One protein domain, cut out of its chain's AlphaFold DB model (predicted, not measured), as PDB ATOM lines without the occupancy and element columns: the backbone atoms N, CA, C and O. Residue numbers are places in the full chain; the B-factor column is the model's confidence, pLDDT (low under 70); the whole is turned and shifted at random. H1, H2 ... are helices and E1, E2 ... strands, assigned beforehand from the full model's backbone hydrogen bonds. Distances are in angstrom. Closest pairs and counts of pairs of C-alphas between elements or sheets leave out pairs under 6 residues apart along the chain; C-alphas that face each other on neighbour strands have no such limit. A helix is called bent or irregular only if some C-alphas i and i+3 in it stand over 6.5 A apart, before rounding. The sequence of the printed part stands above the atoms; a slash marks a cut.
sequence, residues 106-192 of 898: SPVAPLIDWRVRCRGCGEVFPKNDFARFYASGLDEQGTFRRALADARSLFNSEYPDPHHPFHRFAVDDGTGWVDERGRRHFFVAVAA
ATOM      1  N   SER A 106      12.181  54.497 211.873       91.88
ATOM      2  CA  SER A 106      11.341  55.698 211.759       91.88
ATOM      3  C   SER A 106      11.161  56.346 213.134       91.88
ATOM      4  O   SER A 106      10.918  55.606 214.084       91.88
ATOM      5  N   PRO A 107      11.233  57.677 213.284       93.94
ATOM      6  CA  PRO A 107      10.938  58.334 214.562       93.94
ATOM      7  C   PRO A 107       9.499  58.036 215.020       93.94
ATOM      8  O   PRO A 107       8.598  57.910 214.191       93.94
ATOM      9  N   VAL A 108       9.277  57.899 216.333       95.50
ATOM     10  CA  VAL A 108       7.931  57.665 216.894       95.50
ATOM     11  C   VAL A 108       7.093  58.945 216.851       95.50
ATOM     12  O   VAL A 108       5.981  58.920 216.332       95.50
ATOM     13  N   ALA A 109       7.630  60.051 217.374       93.56
ATOM     14  CA  ALA A 109       7.026  61.383 217.325       93.56
ATOM     15  C   ALA A 109       8.137  62.447 217.461       93.56
ATOM     16  O   ALA A 109       8.539  62.746 218.585       93.56
ATOM     17  N   PRO A 110       8.666  63.005 216.353       87.62
ATOM     18  CA  PRO A 110       9.929  63.750 216.342       87.62
ATOM     19  C   PRO A 110      10.073  64.851 217.399       87.62
ATOM     20  O   PRO A 110      11.140  64.966 217.991       87.62
ATOM     21  N   LEU A 111       9.023  65.633 217.678       92.44
ATOM     22  CA  LEU A 111       9.102  66.768 218.612       92.44
ATOM     23  C   LEU A 111       8.970  66.380 220.090       92.44
ATOM     24  O   LEU A 111       9.476  67.098 220.945       92.44
ATOM     25  N   ILE A 112       8.321  65.258 220.408       91.31
ATOM     26  CA  ILE A 112       7.951  64.918 221.797       91.31
ATOM     27  C   ILE A 112       8.490  63.566 222.273       91.31
ATOM     28  O   ILE A 112       8.459  63.278 223.465       91.31
ATOM     29  N   ASP A 113       9.012  62.738 221.369       94.31
ATOM     30  CA  ASP A 113       9.562  61.419 221.673       94.31
ATOM     31  C   ASP A 113      10.963  61.281 221.064       94.31
ATOM     32  O   ASP A 113      11.214  61.661 219.920       94.31
ATOM     33  N   TRP A 114      11.895  60.744 221.847       95.81
ATOM     34  CA  TRP A 114      13.277  60.480 221.429       95.81
ATOM     35  C   TRP A 114      13.473  59.069 220.873       95.81
ATOM     36  O   TRP A 114      14.592  58.667 220.553       95.81
ATOM     37  N   ARG A 115      12.392  58.292 220.794       96.94
ATOM     38  CA  ARG A 115      12.421  56.914 220.330       96.94
ATOM     39  C   ARG A 115      12.174  56.801 218.831       96.94
ATOM     40  O   ARG A 115      11.490  57.608 218.201       96.94
ATOM     41  N   VAL A 116      12.682  55.709 218.281       96.25
ATOM     42  CA  VAL A 116      12.502  55.256 216.909       96.25
ATOM     43  C   VAL A 116      11.909  53.852 216.890       96.25
ATOM     44  O   VAL A 116      12.086  53.061 217.815       96.25
ATOM     45  N   ARG A 117      11.217  53.530 215.804       95.94
ATOM     46  CA  ARG A 117      10.555  52.258 215.539       95.94
ATOM     47  C   ARG A 117      11.243  51.542 214.382       95.94
ATOM     48  O   ARG A 117      11.432  52.129 213.317       95.94
ATOM     49  N   CYS A 118      11.591  50.272 214.562       93.75
ATOM     50  CA  CYS A 118      12.093  49.425 213.484       93.75
ATOM     51  C   CYS A 118      11.009  49.212 212.421       93.75
ATOM     52  O   CYS A 118       9.896  48.802 212.751       93.75
ATOM     53  N   ARG A 119      11.333  49.436 211.143       91.44
ATOM     54  CA  ARG A 119      10.378  49.238 210.037       91.44
ATOM     55  C   ARG A 119      10.076  47.766 209.739       91.44
ATOM     56  O   ARG A 119       9.015  47.477 209.205       91.44
ATOM     57  N   GLY A 120      10.976  46.854 210.114       90.81
ATOM     58  CA  GLY A 120      10.804  45.413 209.909       90.81
ATOM     59  C   GLY A 120       9.903  44.746 210.953       90.81
ATOM     60  O   GLY A 120       8.950  44.064 210.595       90.81
ATOM     61  N   CYS A 121      10.188  44.934 212.249       94.62
ATOM     62  CA  CYS A 121       9.446  44.263 213.331       94.62
ATOM     63  C   CYS A 121       8.594  45.185 214.211       94.62
ATOM     64  O   CYS A 121       7.895  44.697 215.090       94.62
ATOM     65  N   GLY A 122       8.654  46.506 214.019       95.88
ATOM     66  CA  GLY A 122       7.890  47.463 214.825       95.88
ATOM     67  C   GLY A 122       8.445  47.730 216.228       95.88
ATOM     68  O   GLY A 122       7.837  48.507 216.962       95.88
ATOM     69  N   GLU A 123       9.581  47.127 216.594       96.69
ATOM     70  CA  GLU A 123      10.223  47.302 217.903       96.69
ATOM     71  C   GLU A 123      10.677  48.749 218.136       96.69
ATOM     72  O   GLU A 123      11.111  49.417 217.193       96.69
ATOM     73  N   VAL A 124      10.604  49.221 219.385       97.19
ATOM     74  CA  VAL A 124      10.907  50.611 219.757       97.19
ATOM     75  C   VAL A 124      12.223  50.711 220.535       97.19
ATOM     76  O   VAL A 124      12.459  49.954 221.478       97.19
ATOM     77  N   PHE A 125      13.053  51.683 220.151       96.50
ATOM     78  CA  PHE A 125      14.368  51.979 220.727       96.50
ATOM     79  C   PHE A 125      14.553  53.491 220.947       96.50
ATOM     80  O   PHE A 125      13.911  54.257 220.244       96.50
ATOM     81  N   PRO A 126      15.452  53.953 221.831       97.06
ATOM     82  CA  PRO A 126      16.218  53.135 222.761       97.06
ATOM     83  C   PRO A 126      15.333  52.589 223.889       97.06
ATOM     84  O   PRO A 126      14.146  52.900 223.982       97.06
ATOM     85  N   LYS A 127      15.915  51.733 224.727       97.38
ATOM     86  CA  LYS A 127      15.230  51.086 225.851       97.38
ATOM     87  C   LYS A 127      15.360  51.837 227.177       97.38
ATOM     88  O   LYS A 127      14.706  51.466 228.146       97.38
ATOM     89  N   ASN A 128      16.175  52.889 227.236       97.31
ATOM     90  CA  ASN A 128      16.214  53.825 228.361       97.31
ATOM     91  C   ASN A 128      15.256  55.004 228.168       97.31
ATOM     92  O   ASN A 128      14.929  55.386 227.044       97.31
ATOM     93  N   ASP A 129      14.884  55.637 229.278       96.69
ATOM     94  CA  ASP A 129      14.196  56.928 229.285       96.69
ATOM     95  C   ASP A 129      15.180  58.056 228.932       96.69
ATOM     96  O   ASP A 129      15.763  58.725 229.793       96.69
ATOM     97  N   PHE A 130      15.409  58.238 227.629       97.12
ATOM     98  CA  PHE A 130      16.284  59.299 227.139       97.12
ATOM     99  C   PHE A 130      15.708  60.697 227.407       97.12
ATOM    100  O   PHE A 130      16.478  61.631 227.597       97.12
ATOM    101  N   ALA A 131      14.382  60.860 227.490       95.69
ATOM    102  CA  ALA A 131      13.767  62.155 227.788       95.69
ATOM    103  C   ALA A 131      14.141  62.638 229.197       95.69
ATOM    104  O   ALA A 131      14.540  63.789 229.372       95.69
ATOM    105  N   ARG A 132      14.097  61.743 230.191       95.75
ATOM    106  CA  ARG A 132      14.560  62.036 231.554       95.75
ATOM    107  C   ARG A 132      16.060  62.309 231.611       95.75
ATOM    108  O   ARG A 132      16.478  63.244 232.292       95.75
ATOM    109  N   PHE A 133      16.863  61.513 230.902       97.06
ATOM    110  CA  PHE A 133      18.305  61.746 230.800       97.06
ATOM    111  C   PHE A 133      18.599  63.131 230.203       97.06
ATOM    112  O   PHE A 133      19.356  63.900 230.793       97.06
ATOM    113  N   TYR A 134      17.921  63.489 229.109       96.38
ATOM    114  CA  TYR A 134      18.017  64.794 228.458       96.38
ATOM    115  C   TYR A 134      17.646  65.937 229.410       96.38
ATOM    116  O   TYR A 134      18.443  66.844 229.625       96.38
ATOM    117  N   ALA A 135      16.483  65.858 230.060       95.50
ATOM    118  CA  ALA A 135      16.019  66.888 230.990       95.50
ATOM    119  C   ALA A 135      16.992  67.115 232.160       95.50
ATOM    120  O   ALA A 135      17.215  68.251 232.567       95.50
ATOM    121  N   SER A 136      17.612  66.047 232.677       96.56
ATOM    122  CA  SER A 136      18.597  66.148 233.763       96.56
ATOM    123  C   SER A 136      19.918  66.811 233.358       96.56
ATOM    124  O   SER A 136      20.689  67.188 234.233       96.56
ATOM    125  N   GLY A 137      20.192  66.925 232.054       96.31
ATOM    126  CA  GLY A 137      21.410  67.531 231.519       96.31
ATOM    127  C   GLY A 137      21.224  68.942 230.972       96.31
ATOM    128  O   GLY A 137      22.152  69.449 230.349       96.31
ATOM    129  N   LEU A 138      20.053  69.565 231.136       95.94
ATOM    130  CA  LEU A 138      19.838  70.954 230.726       95.94
ATOM    131  C   LEU A 138      20.619  71.900 231.650       95.94
ATOM    132  O   LEU A 138      20.466  71.842 232.870       95.94
ATOM    133  N   ASP A 139      21.457  72.758 231.066       94.88
ATOM    134  CA  ASP A 139      22.126  73.839 231.792       94.88
ATOM    135  C   ASP A 139      21.171  75.011 232.091       94.88
ATOM    136  O   ASP A 139      19.984  74.988 231.756       94.88
ATOM    137  N   GLU A 140      21.684  76.056 232.747       90.50
ATOM    138  CA  GLU A 140      20.906  77.247 233.123       90.50
ATOM    139  C   GLU A 140      20.298  77.974 231.910       90.50
ATOM    140  O   GLU A 140      19.296  78.679 232.039       90.50
ATOM    141  N   GLN A 141      20.874  77.781 230.721       89.56
ATOM    142  CA  GLN A 141      20.413  78.353 229.460       89.56
ATOM    143  C   GLN A 141      19.449  77.410 228.719       89.56
ATOM    144  O   GLN A 141      18.994  77.733 227.621       89.56
ATOM    145  N   GLY A 142      19.105  76.255 229.299       92.12
ATOM    146  CA  GLY A 142      18.249  75.248 228.674       92.12
ATOM    147  C   GLY A 142      18.936  74.503 227.528       92.12
ATOM    148  O   GLY A 142      18.261  73.942 226.665       92.12
ATOM    149  N   THR A 143      20.269  74.527 227.470       95.38
ATOM    150  CA  THR A 143      21.065  73.770 226.502       95.38
ATOM    151  C   THR A 143      21.430  72.430 227.114       95.38
ATOM    152  O   THR A 143      21.957  72.353 228.222       95.38
ATOM    153  N   PHE A 144      21.162  71.343 226.397       96.56
ATOM    154  CA  PHE A 144      21.565  70.029 226.875       96.56
ATOM    155  C   PHE A 144      23.088  69.889 226.854       96.56
ATOM    156  O   PHE A 144      23.727  70.069 225.815       96.56
ATOM    157  N   ARG A 145      23.660  69.519 227.996       96.88
ATOM    158  CA  ARG A 145      25.060  69.143 228.159       96.88
ATOM    159  C   ARG A 145      25.112  67.717 228.684       96.88
ATOM    160  O   ARG A 145      24.758  67.444 229.831       96.88
ATOM    161  N   ARG A 146      25.612  66.791 227.869       95.38
ATOM    162  CA  ARG A 146      25.688  65.360 228.211       95.38
ATOM    163  C   ARG A 146      26.489  65.126 229.487       95.38
ATOM    164  O   ARG A 146      26.183  64.215 230.247       95.38
ATOM    165  N   ALA A 147      27.503  65.956 229.724       95.38
ATOM    166  CA  ALA A 147      28.338  65.900 230.919       95.38
ATOM    167  C   ALA A 147      27.590  66.249 232.222       95.38
ATOM    168  O   ALA A 147      28.035  65.836 233.290       95.38
ATOM    169  N   LEU A 148      26.477  66.989 232.143       96.56
ATOM    170  CA  LEU A 148      25.633  67.328 233.295       96.56
ATOM    171  C   LEU A 148      24.536  66.283 233.547       96.56
ATOM    172  O   LEU A 148      23.990  66.221 234.646       96.56
ATOM    173  N   ALA A 149      24.220  65.461 232.545       96.25
ATOM    174  CA  ALA A 149      23.109  64.522 232.588       96.25
ATOM    175  C   ALA A 149      23.323  63.387 233.606       96.25
ATOM    176  O   ALA A 149      24.415  62.830 233.748       96.25
ATOM    177  N   ASP A 150      22.248  62.989 234.289       96.06
ATOM    178  CA  ASP A 150      22.290  61.946 235.310       96.06
ATOM    179  C   ASP A 150      22.459  60.559 234.679       96.06
ATOM    180  O   ASP A 150      21.490  59.898 234.284       96.06
ATOM    181  N   ALA A 151      23.704  60.081 234.648       93.56
ATOM    182  CA  ALA A 151      24.069  58.765 234.133       93.56
ATOM    183  C   ALA A 151      23.329  57.599 234.818       93.56
ATOM    184  O   ALA A 151      23.234  56.520 234.232       93.56
ATOM    185  N   ARG A 152      22.746  57.796 236.014       93.44
ATOM    186  CA  ARG A 152      21.899  56.786 236.676       93.44
ATOM    187  C   ARG A 152      20.599  56.513 235.916       93.44
ATOM    188  O   ARG A 152      19.958  55.507 236.187       93.44
ATOM    189  N   SER A 153      20.222  57.371 234.965       91.38
ATOM    190  CA  SER A 153      19.063  57.173 234.080       91.38
ATOM    191  C   SER A 153      19.380  56.295 232.858       91.38
ATOM    192  O   SER A 153      18.476  55.933 232.108       91.38
ATOM    193  N   LEU A 154      20.651  55.932 232.634       95.25
ATOM    194  CA  LEU A 154      21.085  55.132 231.485       95.25
ATOM    195  C   LEU A 154      20.973  53.629 231.769       95.25
ATOM    196  O   LEU A 154      21.974  52.920 231.894       95.25
ATOM    197  N   PHE A 155      19.745  53.132 231.838       97.00
ATOM    198  CA  PHE A 155      19.450  51.704 231.916       97.00
ATOM    199  C   PHE A 155      18.185  51.366 231.137       97.00
ATOM    200  O   PHE A 155      17.326  52.220 230.921       97.00
ATOM    201  N   ASN A 156      18.061  50.109 230.724       97.19
ATOM    202  CA  ASN A 156      16.859  49.609 230.081       97.19
ATOM    203  C   ASN A 156      15.694  49.644 231.081       97.19
ATOM    204  O   ASN A 156      15.695  48.903 232.061       97.19
ATOM    205  N   SER A 157      14.695  50.493 230.836       95.06
ATOM    206  CA  SER A 157      13.575  50.710 231.756       95.06
ATOM    207  C   SER A 157      12.676  49.479 231.925       95.06
ATOM    208  O   SER A 157      11.991  49.370 232.937       95.06
ATOM    209  N   GLU A 158      12.719  48.530 230.985       95.38
ATOM    210  CA  GLU A 158      12.050  47.226 231.098       95.38
ATOM    211  C   GLU A 158      12.812  46.268 232.040       95.38
ATOM    212  O   GLU A 158      12.218  45.343 232.594       95.38
ATOM    213  N   TYR A 159      14.112  46.504 232.271       95.62
ATOM    214  CA  TYR A 159      15.002  45.674 233.095       95.62
ATOM    215  C   TYR A 159      15.883  46.529 234.036       95.62
ATOM    216  O   TYR A 159      17.095  46.654 233.825       95.62
ATOM    217  N   PRO A 160      15.300  47.122 235.099       94.00
ATOM    218  CA  PRO A 160      15.985  48.095 235.953       94.00
ATOM    219  C   PRO A 160      17.069  47.508 236.870       94.00
ATOM    220  O   PRO A 160      17.927  48.255 237.329       94.00
ATOM    221  N   ASP A 161      17.052  46.199 237.142       94.62
ATOM    222  CA  ASP A 161      18.057  45.536 237.986       94.62
ATOM    223  C   ASP A 161      19.454  45.594 237.328       94.62
ATOM    224  O   ASP A 161      19.617  45.042 236.234       94.62
ATOM    225  N   PRO A 162      20.473  46.206 237.971       92.94
ATOM    226  CA  PRO A 162      21.841  46.279 237.451       92.94
ATOM    227  C   PRO A 162      22.495  44.924 237.161       92.94
ATOM    228  O   PRO A 162      23.457  44.862 236.395       92.94
ATOM    229  N   HIS A 163      22.002  43.843 237.769       93.69
ATOM    230  CA  HIS A 163      22.506  42.487 237.558       93.69
ATOM    231  C   HIS A 163      21.797  41.742 236.417       93.69
ATOM    232  O   HIS A 163      22.221  40.645 236.049       93.69
ATOM    233  N   HIS A 164      20.741  42.315 235.831       95.25
ATOM    234  CA  HIS A 164      20.022  41.692 234.724       95.25
ATOM    235  C   HIS A 164      20.821  41.798 233.408       95.25
ATOM    236  O   HIS A 164      21.293  42.886 233.068       95.25
ATOM    237  N   PRO A 165      20.930  40.731 232.587       91.38
ATOM    238  CA  PRO A 165      21.727  40.755 231.352       91.38
ATOM    239  C   PRO A 165      21.269  41.819 230.339       91.38
ATOM    240  O   PRO A 165      22.086  42.393 229.625       91.38
ATOM    241  N   PHE A 166      19.971  42.144 230.306       94.12
ATOM    242  CA  PHE A 166      19.419  43.190 229.432       94.12
ATOM    243  C   PHE A 166      19.432  44.607 230.022       94.12
ATOM    244  O   PHE A 166      18.963  45.530 229.358       94.12
ATOM    245  N   HIS A 167      20.005  44.818 231.211       95.31
ATOM    246  CA  HIS A 167      20.072  46.138 231.850       95.31
ATOM    247  C   HIS A 167      20.715  47.213 230.954       95.31
ATOM    248  O   HIS A 167      20.333  48.382 230.989       95.31
ATOM    249  N   ARG A 168      21.677  46.817 230.110       95.56
ATOM    250  CA  ARG A 168      22.399  47.699 229.172       95.56
ATOM    251  C   ARG A 168      22.011  47.490 227.706       95.56
ATOM    252  O   ARG A 168      22.597  48.116 226.823       95.56
ATOM    253  N   PHE A 169      21.047  46.613 227.436       96.88
ATOM    254  CA  PHE A 169      20.593  46.334 226.079       96.88
ATOM    255  C   PHE A 169      19.868  47.551 225.496       96.88
ATOM    256  O   PHE A 169      18.940  48.069 226.112       96.88
ATOM    257  N   ALA A 170      20.299  47.986 224.309       95.88
ATOM    258  CA  ALA A 170      19.756  49.126 223.573       95.88
ATOM    259  C   ALA A 170      19.597  50.417 224.404       95.88
ATOM    260  O   ALA A 170      18.657  51.185 224.196       95.88
ATOM    261  N   VAL A 171      20.523  50.650 225.339       97.44
ATOM    262  CA  VAL A 171      20.630  51.893 226.113       97.44
ATOM    263  C   VAL A 171      21.491  52.884 225.335       97.44
ATOM    264  O   VAL A 171      22.678  52.635 225.129       97.44
ATOM    265  N   ASP A 172      20.894  53.992 224.910       96.25
ATOM    266  CA  ASP A 172      21.524  55.030 224.091       96.25
ATOM    267  C   ASP A 172      21.589  56.343 224.881       96.25
ATOM    268  O   ASP A 172      20.600  56.793 225.464       96.25
ATOM    269  N   ASP A 173      22.776  56.937 224.922       95.25
ATOM    270  CA  ASP A 173      23.084  58.170 225.645       95.25
ATOM    271  C   ASP A 173      23.185  59.397 224.723       95.25
ATOM    272  O   ASP A 173      23.674  60.446 225.145       95.25
ATOM    273  N   GLY A 174      22.726  59.265 223.475       93.88
ATOM    274  CA  GLY A 174      22.809  60.287 222.435       93.88
ATOM    275  C   GLY A 174      23.973  60.073 221.468       93.88
ATOM    276  O   GLY A 174      24.000  60.697 220.410       93.88
ATOM    277  N   THR A 175      24.910  59.170 221.779       94.12
ATOM    278  CA  THR A 175      26.060  58.831 220.914       94.12
ATOM    279  C   THR A 175      25.939  57.458 220.244       94.12
ATOM    280  O   THR A 175      26.856  57.009 219.546       94.12
ATOM    281  N   GLY A 176      24.802  56.786 220.422       94.06
ATOM    282  CA  GLY A 176      24.527  55.455 219.907       94.06
ATOM    283  C   GLY A 176      24.905  54.342 220.886       94.06
ATOM    284  O   GLY A 176      25.902  54.412 221.605       94.06
ATOM    285  N   TRP A 177      24.125  53.267 220.861       95.69
ATOM    286  CA  TRP A 177      24.363  52.045 221.626       95.69
ATOM    287  C   TRP A 177      25.302  51.095 220.873       95.69
ATOM    288  O   TRP A 177      25.144  50.895 219.671       95.69
ATOM    289  N   VAL A 178      26.263  50.477 221.560       94.62
ATOM    290  CA  VAL A 178      27.174  49.483 220.964       94.62
ATOM    291  C   VAL A 178      26.750  48.084 221.393       94.62
ATOM    292  O   VAL A 178      26.636  47.812 222.587       94.62
ATOM    293  N   ASP A 179      26.519  47.204 220.420       92.38
ATOM    294  CA  ASP A 179      26.159  45.811 220.680       92.38
ATOM    295  C   ASP A 179      27.378  44.934 221.020       92.38
ATOM    296  O   ASP A 179      28.533  45.345 220.903       92.38
ATOM    297  N   GLU A 180      27.126  43.686 221.422       90.38
ATOM    298  CA  GLU A 180      28.163  42.712 221.808       90.38
ATOM    299  C   GLU A 180      29.176  42.403 220.692       90.38
ATOM    300  O   GLU A 180      30.262  41.892 220.961       90.38
ATOM    301  N   ARG A 181      28.844  42.719 219.433       88.62
ATOM    302  CA  ARG A 181      29.724  42.541 218.268       88.62
ATOM    303  C   ARG A 181      30.522  43.809 217.948       88.62
ATOM    304  O   ARG A 181      31.162  43.869 216.902       88.62
ATOM    305  N   GLY A 182      30.456  44.830 218.804       90.19
ATOM    306  CA  GLY A 182      31.122  46.116 218.605       90.19
ATOM    307  C   GLY A 182      30.439  47.017 217.574       90.19
ATOM    308  O   GLY A 182      31.026  48.015 217.161       90.19
ATOM    309  N   ARG A 183      29.214  46.697 217.133       89.94
ATOM    310  CA  ARG A 183      28.497  47.495 216.128       89.94
ATOM    311  C   ARG A 183      27.659  48.566 216.813       89.94
ATOM    312  O   ARG A 183      26.955  48.280 217.780       89.94
ATOM    313  N   ARG A 184      27.693  49.789 216.285       92.75
ATOM    314  CA  ARG A 184      26.970  50.933 216.851       92.75
ATOM    315  C   ARG A 184      25.604  51.136 216.190       92.75
ATOM    316  O   ARG A 184      25.500  51.155 214.966       92.75
ATOM    317  N   HIS A 185      24.576  51.328 217.010       93.38
ATOM    318  CA  HIS A 185      23.196  51.630 216.632       93.38
ATOM    319  C   HIS A 185      22.836  53.040 217.107       93.38
ATOM    320  O   HIS A 185      22.964  53.346 218.287       93.38
ATOM    321  N   PHE A 186      22.384  53.896 216.196       94.06
ATOM    322  CA  PHE A 186      22.174  55.329 216.430       94.06
ATOM    323  C   PHE A 186      20.695  55.669 216.675       94.06
ATOM    324  O   PHE A 186      20.100  56.428 215.917       94.06
ATOM    325  N   PHE A 187      20.063  55.089 217.698       95.31
ATOM    326  CA  PHE A 187      18.613  55.229 217.896       95.31
ATOM    327  C   PHE A 187      18.205  56.672 218.194       95.31
ATOM    328  O   PHE A 187      17.376  57.239 217.484       95.31
ATOM    329  N   VAL A 188      18.828  57.278 219.207       96.81
ATOM    330  CA  VAL A 188      18.528  58.659 219.612       96.81
ATOM    331  C   VAL A 188      18.955  59.636 218.529       96.81
ATOM    332  O   VAL A 188      18.237  60.586 218.240       96.81
ATOM    333  N   ALA A 189      20.095  59.384 217.885       95.31
ATOM    334  CA  ALA A 189      20.600  60.262 216.840       95.31
ATOM    335  C   ALA A 189      19.697  60.300 215.594       95.31
ATOM    336  O   ALA A 189      19.592  61.345 214.959       95.31
ATOM    337  N   VAL A 190      18.992  59.207 215.278       94.81
ATOM    338  CA  VAL A 190      17.960  59.197 214.226       94.81
ATOM    339  C   VAL A 190      16.729  60.007 214.644       94.81
ATOM    340  O   VAL A 190      16.187  60.753 213.831       94.81
ATOM    341  N   ALA A 191      16.292  59.912 215.904       96.12
ATOM    342  CA  ALA A 191      15.198  60.749 216.405       96.12
ATOM    343  C   ALA A 191      15.574  62.242 216.426       96.12
ATOM    344  O   ALA A 191      14.766  63.083 216.039       96.12
ATOM    345  N   ALA A 192      16.806  62.567 216.830       96.56
ATOM    346  CA  ALA A 192      17.337  63.928 216.851       96.56
ATOM    347  C   ALA A 192      17.439  64.534 215.442       96.56
ATOM    348  O   ALA A 192      17.099  65.700 215.256       96.56
TER     349      ALA A 192
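This is residues 106 to 192 of the 898 residues of an uncharacterized protein of Candidatus Latescibacteria bacterium (UniProt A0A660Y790). Little regular structure is here: you will meet a compact body of loops with three short helices. H3 and an antiparallel patch, E1 with residues 106 to 107 and 124 to 125, make one side; H2 is opposite. Of 87 printed residues, 20 are in named elements, E1, H1, H2, H3 in order, mostly helix. The radius of gyration of the C-alphas is 12.9 A, the spans 39 by 31 by 22 A.

Find C-alpha 130 at (16.284, 59.299, 227.139); from there H1 runs 9.8 A to residue 136. H3, residues 187 to 192, runs 8.9 A to C-alpha 192 at (17.337, 63.928, 216.851). E1 is residues 116 to 118, 6.8 A; H2, residues 165 to 168, is irregular, 7.3 A.

H1 and H3 are close but not clearly touching, the closest C-alphas, Phe 130 and Val 188, 7.9 A apart. The closest C-alphas of E1 and H3, Val 116 and Ala 191, are 6.1 A apart. H2 is apart from E1, H1 and H3. In H1 and H3 every O i to N i+4 pair is within hydrogen-bond range; H2 is too short for one, and its one O i to N i+3 pair is not within range.

The printed part has no cut, its three links are long, and no printed residue is under 70 in pLDDT.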